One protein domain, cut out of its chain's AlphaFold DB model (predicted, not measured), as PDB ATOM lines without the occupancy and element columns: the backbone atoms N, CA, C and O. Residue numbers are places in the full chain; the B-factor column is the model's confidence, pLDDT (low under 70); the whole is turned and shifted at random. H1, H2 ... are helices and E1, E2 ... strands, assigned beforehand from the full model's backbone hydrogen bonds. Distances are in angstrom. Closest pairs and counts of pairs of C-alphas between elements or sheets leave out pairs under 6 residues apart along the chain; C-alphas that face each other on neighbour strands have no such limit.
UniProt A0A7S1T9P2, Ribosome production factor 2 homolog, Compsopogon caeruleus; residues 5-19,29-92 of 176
ATOM      1  N   ARG A   5      90.521  89.269  96.209       89.50
ATOM      2  CA  ARG A   5      91.888  89.804  96.225       89.50
ATOM      3  C   ARG A   5      92.235  90.450  94.894       89.50
ATOM      4  O   ARG A   5      92.652  91.610  94.871       89.50
ATOM      5  N   LEU A   6      92.003  89.740  93.791       90.50
ATOM      6  CA  LEU A   6      92.260  90.240  92.441       90.50
ATOM      7  C   LEU A   6      91.375  91.446  92.115       90.50
ATOM      8  O   LEU A   6      91.850  92.417  91.525       90.50
ATOM      9  N   ARG A   7      90.120  91.455  92.584       91.19
ATOM     10  CA  ARG A   7      89.222  92.613  92.439       91.19
ATOM     11  C   ARG A   7      89.774  93.865  93.125       91.19
ATOM     12  O   ARG A   7      89.739  94.951  92.548       91.19
ATOM     13  N   LYS A   8      90.309  93.733  94.342       90.75
ATOM     14  CA  LYS A   8      90.917  94.858  95.072       90.75
ATOM     15  C   LYS A   8      92.204  95.339  94.403       90.75
ATOM     16  O   LYS A   8      92.419  96.545  94.307       90.75
ATOM     17  N   VAL A   9      93.016  94.423  93.879       92.25
ATOM     18  CA  VAL A   9      94.227  94.768  93.116       92.25
ATOM     19  C   VAL A   9      93.883  95.499  91.817       92.25
ATOM     20  O   VAL A   9      94.523  96.494  91.489       92.25
ATOM     21  N   LYS A  10      92.832  95.072  91.108       92.62
ATOM     22  CA  LYS A  10      92.314  95.792  89.937       92.62
ATOM     23  C   LYS A  10      91.952  97.235  90.292       92.62
ATOM     24  O   LYS A  10      92.386  98.149  89.599       92.62
ATOM     25  N   ASN A  11      91.199  97.439  91.373       92.56
ATOM     26  CA  ASN A  11      90.812  98.782  91.810       92.56
ATOM     27  C   ASN A  11      92.034  99.649  92.149       92.56
ATOM     28  O   ASN A  11      92.064 100.809  91.760       92.56
ATOM     29  N   LEU A  12      93.055  99.077  92.798       92.81
ATOM     30  CA  LEU A  12      94.307  99.775  93.102       92.81
ATOM     31  C   LEU A  12      95.014 100.278  91.832       92.81
ATOM     32  O   LEU A  12      95.450 101.424  91.780       92.81
ATOM     33  N   PHE A  13      95.132  99.432  90.806       93.50
ATOM     34  CA  PHE A  13      95.790  99.827  89.560       93.50
ATOM     35  C   PHE A  13      94.978 100.833  88.748       93.50
ATOM     36  O   PHE A  13      95.569 101.717  88.133       93.50
ATOM     37  N   ILE A  14      93.647 100.720  88.752       93.75
ATOM     38  CA  ILE A  14      92.783 101.714  88.112       93.75
ATOM     39  C   ILE A  14      92.988 103.068  88.790       93.75
ATOM     40  O   ILE A  14      93.327 104.018  88.101       93.75
ATOM     41  N   ASP A  15      92.903 103.142  90.117       93.12
ATOM     42  CA  ASP A  15      93.059 104.401  90.859       93.12
ATOM     43  C   ASP A  15      94.447 105.040  90.648       93.12
ATOM     44  O   ASP A  15      94.578 106.247  90.462       93.12
ATOM     45  N   MET A  16      95.501 104.219  90.562       93.19
ATOM     46  CA  MET A  16      96.866 104.700  90.322       93.19
ATOM     47  C   MET A  16      97.091 105.254  88.901       93.19
ATOM     48  O   MET A  16      97.939 106.129  88.724       93.19
ATOM     49  N   PHE A  17      96.375 104.748  87.888       92.25
ATOM     50  CA  PHE A  17      96.612 105.080  86.474       92.25
ATOM     51  C   PHE A  17      95.458 105.815  85.769       92.25
ATOM     52  O   PHE A  17      95.637 106.238  84.628       92.25
ATOM     53  N   GLN A  18      94.298 105.983  86.408       89.38
ATOM     54  CA  GLN A  18      93.080 106.552  85.813       89.38
ATOM     55  C   GLN A  18      93.243 108.013  85.370       89.38
ATOM     56  O   GLN A  18      92.637 108.414  84.379       89.38
ATOM     57  N   GLY A  19      94.091 108.798  86.042       89.38
ATOM     58  CA  GLY A  19      94.266 110.214  85.717       89.38
ATOM     59  C   GLY A  19      92.976 111.037  85.909       89.38
ATOM     60  O   GLY A  19      92.079 110.613  86.637       89.38
ATOM     61  N   ALA A  29      95.738 111.498  71.220       89.88
ATOM     62  CA  ALA A  29      96.136 111.367  72.617       89.88
ATOM     63  C   ALA A  29      96.195 109.899  73.083       89.88
ATOM     64  O   ALA A  29      96.795 109.604  74.117       89.88
ATOM     65  N   LEU A  30      95.626 108.960  72.316       90.56
ATOM     66  CA  LEU A  30      95.685 107.522  72.597       90.56
ATOM     67  C   LEU A  30      97.046 106.942  72.192       90.56
ATOM     68  O   LEU A  30      97.180 106.250  71.186       90.56
ATOM     69  N   THR A  31      98.080 107.250  72.974       92.12
ATOM     70  CA  THR A  31      99.465 106.860  72.661       92.12
ATOM     71  C   THR A  31      99.906 105.572  73.356       92.12
ATOM     72  O   THR A  31     100.746 104.847  72.832       92.12
ATOM     73  N   ARG A  32      99.392 105.276  74.555       92.19
ATOM     74  CA  ARG A  32      99.877 104.176  75.406       92.19
ATOM     75  C   ARG A  32      98.719 103.339  75.936       92.19
ATOM     76  O   ARG A  32      97.689 103.883  76.313       92.19
ATOM     77  N   ALA A  33      98.928 102.029  76.007       93.25
ATOM     78  CA  ALA A  33      98.025 101.073  76.631       93.25
ATOM     79  C   ALA A  33      98.779 100.278  77.702       93.25
ATOM     80  O   ALA A  33      99.881  99.781  77.458       93.25
ATOM     81  N   ILE A  34      98.181 100.158  78.883       94.25
ATOM     82  CA  ILE A  34      98.682  99.317  79.970       94.25
ATOM     83  C   ILE A  34      97.833  98.050  79.988       94.25
ATOM     84  O   ILE A  34      96.607  98.123  80.042       94.25
ATOM     85  N   ALA A  35      98.484  96.894  79.932       93.31
ATOM     86  CA  ALA A  35      97.845  95.594  80.034       93.31
ATOM     87  C   ALA A  35      98.291  94.920  81.331       93.31
ATOM     88  O   ALA A  35      99.484  94.732  81.566       93.31
ATOM     89  N   ILE A  36      97.319  94.547  82.157       93.31
ATOM     90  CA  ILE A  36      97.549  93.791  83.384       93.31
ATOM     91  C   ILE A  36      96.795  92.478  83.247       93.31
ATOM     92  O   ILE A  36      95.573  92.477  83.095       93.31
ATOM     93  N   ARG A  37      97.525  91.367  83.262       93.06
ATOM     94  CA  ARG A  37      96.978  90.016  83.120       93.06
ATOM     95  C   ARG A  37      97.174  89.258  84.424       93.06
ATOM     96  O   ARG A  37      98.278  89.233  84.952       93.06
ATOM     97  N   ALA A  38      96.124  88.606  84.913       92.88
ATOM     98  CA  ALA A  38      96.267  87.578  85.936       92.88
ATOM     99  C   ALA A  38      96.589  86.246  85.251       92.88
ATOM    100  O   ALA A  38      95.820  85.785  84.409       92.88
ATOM    101  N   VAL A  39      97.758  85.679  85.552       91.38
ATOM    102  CA  VAL A  39      98.189  84.364  85.040       91.38
ATOM    103  C   VAL A  39      97.690  83.251  85.961       91.38
ATOM    104  O   VAL A  39      97.336  82.169  85.505       91.38
ATOM    105  N   SER A  40      97.643  83.533  87.260       89.25
ATOM    106  CA  SER A  40      97.049  82.692  88.302       89.25
ATOM    107  C   SER A  40      96.486  83.587  89.410       89.25
ATOM    108  O   SER A  40      96.640  84.808  89.355       89.25
ATOM    109  N   ASP A  41      95.915  82.996  90.460       87.25
ATOM    110  CA  ASP A  41      95.342  83.727  91.604       87.25
ATOM    111  C   ASP A  41      96.348  84.637  92.329       87.25
ATOM    112  O   ASP A  41      95.977  85.582  93.026       87.25
ATOM    113  N   THR A  42      97.647  84.368  92.172       89.50
ATOM    114  CA  THR A  42      98.714  85.134  92.834       89.50
ATOM    115  C   THR A  42      99.690  85.793  91.870       89.50
ATOM    116  O   THR A  42     100.382  86.722  92.278       89.50
ATOM    117  N   GLN A  43      99.773  85.360  90.612       93.38
ATOM    118  CA  GLN A  43     100.745  85.893  89.657       93.38
ATOM    119  C   GLN A  43     100.074  86.839  88.669       93.38
ATOM    120  O   GLN A  43      99.103  86.481  87.999       93.38
ATOM    121  N   LEU A  44     100.628  88.045  88.562       94.00
ATOM    122  CA  LEU A  44     100.160  89.100  87.678       94.00
ATOM    123  C   LEU A  44     101.290  89.532  86.750       94.00
ATOM    124  O   LEU A  44     102.409  89.763  87.189       94.00
ATOM    125  N   GLU A  45     100.979  89.721  85.480       94.75
ATOM    126  CA  GLU A  45     101.886  90.302  84.499       94.75
ATOM    127  C   GLU A  45     101.432  91.720  84.184       94.75
ATOM    128  O   GLU A  45     100.282  91.960  83.816       94.75
ATOM    129  N   PHE A  46     102.351  92.666  84.311       94.94
ATOM    130  CA  PHE A  46     102.183  94.048  83.895       94.94
ATOM    131  C   PHE A  46     102.994  94.270  82.622       94.94
ATOM    132  O   PHE A  46     104.200  94.008  82.592       94.94
ATOM    133  N   ARG A  47     102.340  94.767  81.574       94.69
ATOM    134  CA  ARG A  47     102.959  95.108  80.291       94.69
ATOM    135  C   ARG A  47     102.465  96.468  79.824       94.69
ATOM    136  O   ARG A  47     101.312  96.838  80.044       94.69
ATOM    137  N   GLN A  48     103.325  97.198  79.126       95.44
ATOM    138  CA  GLN A  48     102.983  98.491  78.551       95.44
ATOM    139  C   GLN A  48     103.325  98.536  77.062       95.44
ATOM    140  O   GLN A  48     104.453  98.265  76.633       95.44
ATOM    141  N   TYR A  49     102.329  98.943  76.283       95.62
ATOM    142  CA  TYR A  49     102.382  99.022  74.835       95.62
ATOM    143  C   TYR A  49     102.222 100.467  74.368       95.62
ATOM    144  O   TYR A  49     101.431 101.241  74.910       95.62
ATOM    145  N   SER A  50     102.977 100.824  73.339       95.38
ATOM    146  CA  SER A  50     102.749 102.001  72.513       95.38
ATOM    147  C   SER A  50     101.756 101.648  71.407       95.38
ATOM    148  O   SER A  50     101.886 100.598  70.770       95.38
ATOM    149  N   ILE A  51     100.767 102.512  71.193       95.00
ATOM    150  CA  ILE A  51      99.712 102.334  70.198       95.00
ATOM    151  C   ILE A  51     100.118 103.041  68.904       95.00
ATOM    152  O   ILE A  51     100.384 104.240  68.885       95.00
ATOM    153  N   LEU A  52     100.129 102.293  67.803       93.12
ATOM    154  CA  LEU A  52     100.392 102.793  66.459       93.12
ATOM    155  C   LEU A  52      99.129 102.636  65.610       93.12
ATOM    156  O   LEU A  52      98.697 101.524  65.309       93.12
ATOM    157  N   LEU A  53      98.544 103.761  65.204       92.94
ATOM    158  CA  LEU A  53      97.355 103.787  64.355       92.94
ATOM    159  C   LEU A  53      97.775 103.821  62.878       92.94
ATOM    160  O   LEU A  53      98.366 104.793  62.408       92.94
ATOM    161  N   LYS A  54      97.475 102.753  62.135       92.06
ATOM    162  CA  LYS A  54      97.737 102.622  60.694       92.06
ATOM    163  C   LYS A  54      96.455 102.802  59.880       92.06
ATOM    164  O   LYS A  54      95.344 102.561  60.352       92.06
ATOM    165  N   LYS A  55      96.610 103.182  58.610       92.31
ATOM    166  CA  LYS A  55      95.496 103.279  57.655       92.31
ATOM    167  C   LYS A  55      94.911 101.887  57.370       92.31
ATOM    168  O   LYS A  55      95.657 100.957  57.077       92.31
ATOM    169  N   SER A  56      93.587 101.764  57.435       90.31
ATOM    170  CA  SER A  56      92.829 100.499  57.335       90.31
ATOM    171  C   SER A  56      91.850 100.437  56.154       90.31
ATOM    172  O   SER A  56      91.375  99.359  55.824       90.31
ATOM    173  N   GLY A  57      91.531 101.573  55.518       91.31
ATOM    174  CA  GLY A  57      90.520 101.661  54.448       91.31
ATOM    175  C   GLY A  57      89.074 101.805  54.945       91.31
ATOM    176  O   GLY A  57      88.185 102.088  54.149       91.31
ATOM    177  N   THR A  58      88.848 101.683  56.253       93.75
ATOM    178  CA  THR A  58      87.582 101.942  56.955       93.75
ATOM    179  C   THR A  58      87.682 103.226  57.791       93.75
ATOM    180  O   THR A  58      88.796 103.701  58.024       93.75
ATOM    181  N   PRO A  59      86.567 103.792  58.299       90.06
ATOM    182  CA  PRO A  59      86.624 104.938  59.219       90.06
ATOM    183  C   PRO A  59      87.381 104.642  60.529       90.06
ATOM    184  O   PRO A  59      87.919 105.553  61.149       90.06
ATOM    185  N   LEU A  60      87.460 103.373  60.941       90.62
ATOM    186  CA  LEU A  60      88.219 102.921  62.113       90.62
ATOM    187  C   LEU A  60      89.676 102.614  61.729       90.62
ATOM    188  O   LEU A  60      89.863 101.806  60.815       90.62
ATOM    189  N   PRO A  61      90.703 103.182  62.393       92.75
ATOM    190  CA  PRO A  61      92.110 102.902  62.098       92.75
ATOM    191  C   PRO A  61      92.515 101.476  62.502       92.75
ATOM    192  O   PRO A  61      91.946 100.884  63.416       92.75
ATOM    193  N   ARG A  62      93.543 100.925  61.850       92.81
ATOM    194  CA  ARG A  62      94.135  99.637  62.234       92.81
ATOM    195  C   ARG A  62      95.101  99.856  63.395       92.81
ATOM    196  O   ARG A  62      96.058 100.613  63.253       92.81
ATOM    197  N   VAL A  63      94.863  99.178  64.513       93.81
ATOM    198  CA  VAL A  63      95.672  99.294  65.733       93.81
ATOM    199  C   VAL A  63      96.811  98.278  65.702       93.81
ATOM    200  O   VAL A  63      96.578  97.085  65.545       93.81
ATOM    201  N   GLU A  64      98.041  98.751  65.864       93.69
ATOM    202  CA  GLU A  64      99.235  97.927  66.054       93.69
ATOM    203  C   GLU A  64      99.883  98.297  67.390       93.69
ATOM    204  O   GLU A  64      99.942  99.474  67.750       93.69
ATOM    205  N   LEU A  65     100.368  97.301  68.128       94.62
ATOM    206  CA  LEU A  65     100.967  97.493  69.447       94.62
ATOM    207  C   LEU A  65     102.469  97.222  69.373       94.62
ATOM    208  O   LEU A  65     102.891  96.183  68.874       94.62
ATOM    209  N   SER A  66     103.273  98.148  69.890       94.75
ATOM    210  CA  SER A  66     104.714  97.963  70.080       94.75
ATOM    211  C   SER A  66     105.017  97.967  71.567       94.75
ATOM    212  O   SER A  66     104.635  98.905  72.263       94.75
ATOM    213  N   GLU A  67     105.725  96.963  72.075       93.06
ATOM    214  CA  GLU A  67     106.153  96.970  73.475       93.06
ATOM    215  C   GLU A  67     107.094  98.158  73.725       93.06
ATOM    216  O   GLU A  67     108.027  98.404  72.960       93.06
ATOM    217  N   CYS A  68     106.793  98.948  74.757       88.44
ATOM    218  CA  CYS A  68     107.563 100.141  75.123       88.44
ATOM    219  C   CYS A  68     108.168 100.015  76.536       88.44
ATOM    220  O   CYS A  68     109.063 100.784  76.883       88.44
ATOM    221  N   GLY A  69     107.714  99.021  77.319       82.75
ATOM    222  CA  GLY A  69     108.104  98.782  78.714       82.75
ATOM    223  C   GLY A  69     107.427  99.750  79.699       82.75
ATOM    224  O   GLY A  69     106.727 100.653  79.241       82.75
ATOM    225  N   PRO A  70     107.634  99.614  81.026       89.06
ATOM    226  CA  PRO A  70     108.280  98.503  81.717       89.06
ATOM    227  C   PRO A  70     107.395  97.251  81.756       89.06
ATOM    228  O   PRO A  70     106.169  97.311  81.663       89.06
ATOM    229  N   SER A  71     108.058  96.110  81.882       93.06
ATOM    230  CA  SER A  71     107.453  94.787  81.941       93.06
ATOM    231  C   SER A  71     107.747  94.213  83.323       93.06
ATOM    232  O   SER A  71     108.913  94.112  83.706       93.06
ATOM    233  N   PHE A  72     106.704  93.926  84.102       93.00
ATOM    234  CA  PHE A  72     106.853  93.385  85.451       93.00
ATOM    235  C   PHE A  72     106.069  92.097  85.604       93.00
ATOM    236  O   PHE A  72     104.916  92.018  85.188       93.00
ATOM    237  N   ASP A  73     106.676  91.140  86.292       94.94
ATOM    238  CA  ASP A  73     105.990  89.956  86.786       94.94
ATOM    239  C   ASP A  73     105.850  90.124  88.298       94.94
ATOM    240  O   ASP A  73     106.829  90.198  89.048       94.94
ATOM    241  N   LEU A  74     104.613  90.293  88.742       93.50
ATOM    242  CA  LEU A  74     104.243  90.588  90.115       93.50
ATOM    243  C   LEU A  74     103.680  89.327  90.763       93.50
ATOM    244  O   LEU A  74     102.919  88.575  90.158       93.50
ATOM    245  N   VAL A  75     104.023  89.118  92.032       94.50
ATOM    246  CA  VAL A  75     103.484  88.016  92.833       94.50
ATOM    247  C   VAL A  75     102.816  88.585  94.074       94.50
ATOM    248  O   VAL A  75     103.457  89.239  94.900       94.50
ATOM    249  N   LEU A  76     101.524  88.312  94.217       92.38
ATOM    250  CA  LEU A  76     100.730  88.668  95.376       92.38
ATOM    251  C   LEU A  76     101.175  87.818  96.569       92.38
ATOM    252  O   LEU A  76     101.099  86.591  96.545       92.38
ATOM    253  N   ARG A  77     101.682  88.479  97.614       92.75
ATOM    254  CA  ARG A  77     102.148  87.817  98.840       92.75
ATOM    255  C   ARG A  77     101.214  88.111 100.005       92.75
ATOM    256  O   ARG A  77     100.214  87.433 100.195       92.75
ATOM    257  N   ARG A  78     101.550  89.116 100.810       91.94
ATOM    258  CA  ARG A  78     100.762  89.502 101.982       91.94
ATOM    259  C   ARG A  78      99.735  90.545 101.572       91.94
ATOM    260  O   ARG A  78     100.069  91.475 100.845       91.94
ATOM    261  N   THR A  79      98.516  90.403 102.074       90.88
ATOM    262  CA  THR A  79      97.410  91.325 101.809       90.88
ATOM    263  C   THR A  79      96.831  91.821 103.122       90.88
ATOM    264  O   THR A  79      96.498  91.016 103.990       90.88
ATOM    265  N   GLN A  80      96.670  93.133 103.251       91.94
ATOM    266  CA  GLN A  80      95.931  93.756 104.342       91.94
ATOM    267  C   GLN A  80      94.809  94.581 103.722       91.94
ATOM    268  O   GLN A  80      95.058  95.621 103.120       91.94
ATOM    269  N   PHE A  81      93.578  94.091 103.829       89.88
ATOM    270  CA  PHE A  81      92.416  94.788 103.291       89.88
ATOM    271  C   PHE A  81      91.740  95.635 104.363       89.88
ATOM    272  O   PHE A  81      91.805  95.320 105.551       89.88
ATOM    273  N   ALA A  82      91.084  96.707 103.923       91.31
ATOM    274  CA  ALA A  82      90.243  97.519 104.789       91.31
ATOM    275  C   ALA A  82      89.074  96.697 105.352       91.31
ATOM    276  O   ALA A  82      88.580  95.776 104.693       91.31
ATOM    277  N   SER A  83      88.618  97.063 106.552       94.44
ATOM    278  CA  SER A  83      87.351  96.572 107.091       94.44
ATOM    279  C   SER A  83      86.179  97.076 106.249       94.44
ATOM    280  O   SER A  83      86.273  98.099 105.564       94.44
ATOM    281  N   GLU A  84      85.056  96.364 106.314       91.56
ATOM    282  CA  GLU A  84      83.870  96.687 105.523       91.56
ATOM    283  C   GLU A  84      83.325  98.091 105.833       91.56
ATOM    284  O   GLU A  84      82.964  98.829 104.916       91.56
ATOM    285  N   ASP A  85      83.343  98.504 107.102       95.19
ATOM    286  CA  ASP A  85      82.878  99.829 107.526       95.19
ATOM    287  C   ASP A  85      83.742 100.960 106.958       95.19
ATOM    288  O   ASP A  85      83.221 101.970 106.477       95.19
ATOM    289  N   LEU A  86      85.068 100.776 106.959       95.44
ATOM    290  CA  LEU A  86      86.008 101.752 106.407       95.44
ATOM    291  C   LEU A  86      85.848 101.838 104.887       95.44
ATOM    292  O   LEU A  86      85.803 102.937 104.334       95.44
ATOM    293  N   TRP A  87      85.690 100.693 104.219       92.06
ATOM    294  CA  TRP A  87      85.439 100.644 102.781       92.06
ATOM    295  C   TRP A  87      84.143 101.374 102.407       92.06
ATOM    296  O   TRP A  87      84.160 102.250 101.544       92.06
ATOM    297  N   LYS A  88      83.037 101.094 103.113       92.88
ATOM    298  CA  LYS A  88      81.743 101.770 102.913       92.88
ATOM    299  C   LYS A  88      81.854 103.282 103.089       92.88
ATOM    300  O   LYS A  88      81.301 104.029 102.281       92.88
ATOM    301  N   ALA A  89      82.570 103.730 104.121       93.50
ATOM    302  CA  ALA A  89      82.793 105.148 104.370       93.50
ATOM    303  C   ALA A  89      83.606 105.811 103.243       93.50
ATOM    304  O   ALA A  89      83.236 106.896 102.797       93.50
ATOM    305  N   ALA A  90      84.659 105.151 102.750       91.44
ATOM    306  CA  ALA A  90      85.526 105.667 101.690       91.44
ATOM    307  C   ALA A  90      84.839 105.715 100.314       91.44
ATOM    308  O   ALA A  90      85.025 106.669  99.565       91.44
ATOM    309  N   THR A  91      84.001 104.728  99.981       91.44
ATOM    310  CA  THR A  91      83.297 104.668  98.682       91.44
ATOM    311  C   THR A  91      81.994 105.469  98.642       91.44
ATOM    312  O   THR A  91      81.221 105.374  97.684       91.44
ATOM    313  N   ARG A  92      81.698 106.242  99.689       91.81
ATOM    314  CA  ARG A  92      80.481 107.045  99.754       91.81
ATOM    315  C   ARG A  92      80.551 108.174  98.728       91.81
ATOM    316  O   ARG A  92      81.240 109.169  98.931       91.81
TER     317      ARG A  92
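Overview. This is residues 5 to 19 and 29 to 92 of the 176 residues of the protein "Ribosome production factor 2 homolog" of Compsopogon caeruleus (UniProt A0A7S1T9P2). A long, strongly twisted ribbon of four strands is built along E2, with E1 on one side and E3 and E4 staggered on the other, while H1 only grazes it and H2 lies at the far end of the last link, where residues 83 to 89 stick out. The printed part has 79 residues, with H1, E1, E2, E3, E4 and H2 in that order. The branched sheet is antiparallel and the class is mixed, helices and strands. The whole is only just loose, close to extended, with a radius of gyration of the C-alphas of 17.0 A and spans of 53 by 30 by 17 A.

Along the chain. H1, residues 5 to 17, begins with C-alpha 5 at (91.888, 89.804, 96.225) and measures 18.7 A. E1 is residues 32 to 38, 20.0 A, and E2 residues 43 to 54, 33.6 A. E3 is residues 62 to 67, 16.7 A, and E4 residues 72 to 75. H2, residues 84 to 90, ends with C-alpha 90 at (85.526, 105.667, 101.690).

Arrangement. E1, E2 and E3 form a meander, each strand the antiparallel neighbour of the one before, in two hairpins. N 35 and O 47 are 2.8 A apart between E1 and E2, N 52 and O 64 2.8 A between E2 and E3. E4 is antiparallel to E2, with N 74 and O 44 at 2.7 A. E3 and E4 are apart. H1 is near E1; H2 is not on the sheet and is apart from H1. In H1 and H2 every O i to N i+4 pair is within hydrogen-bond range.

Size, cuts and confidence. The C-alphas of Gly 57 and Asp 85, the two farthest apart, are 53.7 A apart. Residues 20 to 28 are not printed, and C-alphas 19 and 29 are 13.3 A apart across this cut. Of the links that are printed whole, none is long. No printed residue is under 70 in pLDDT.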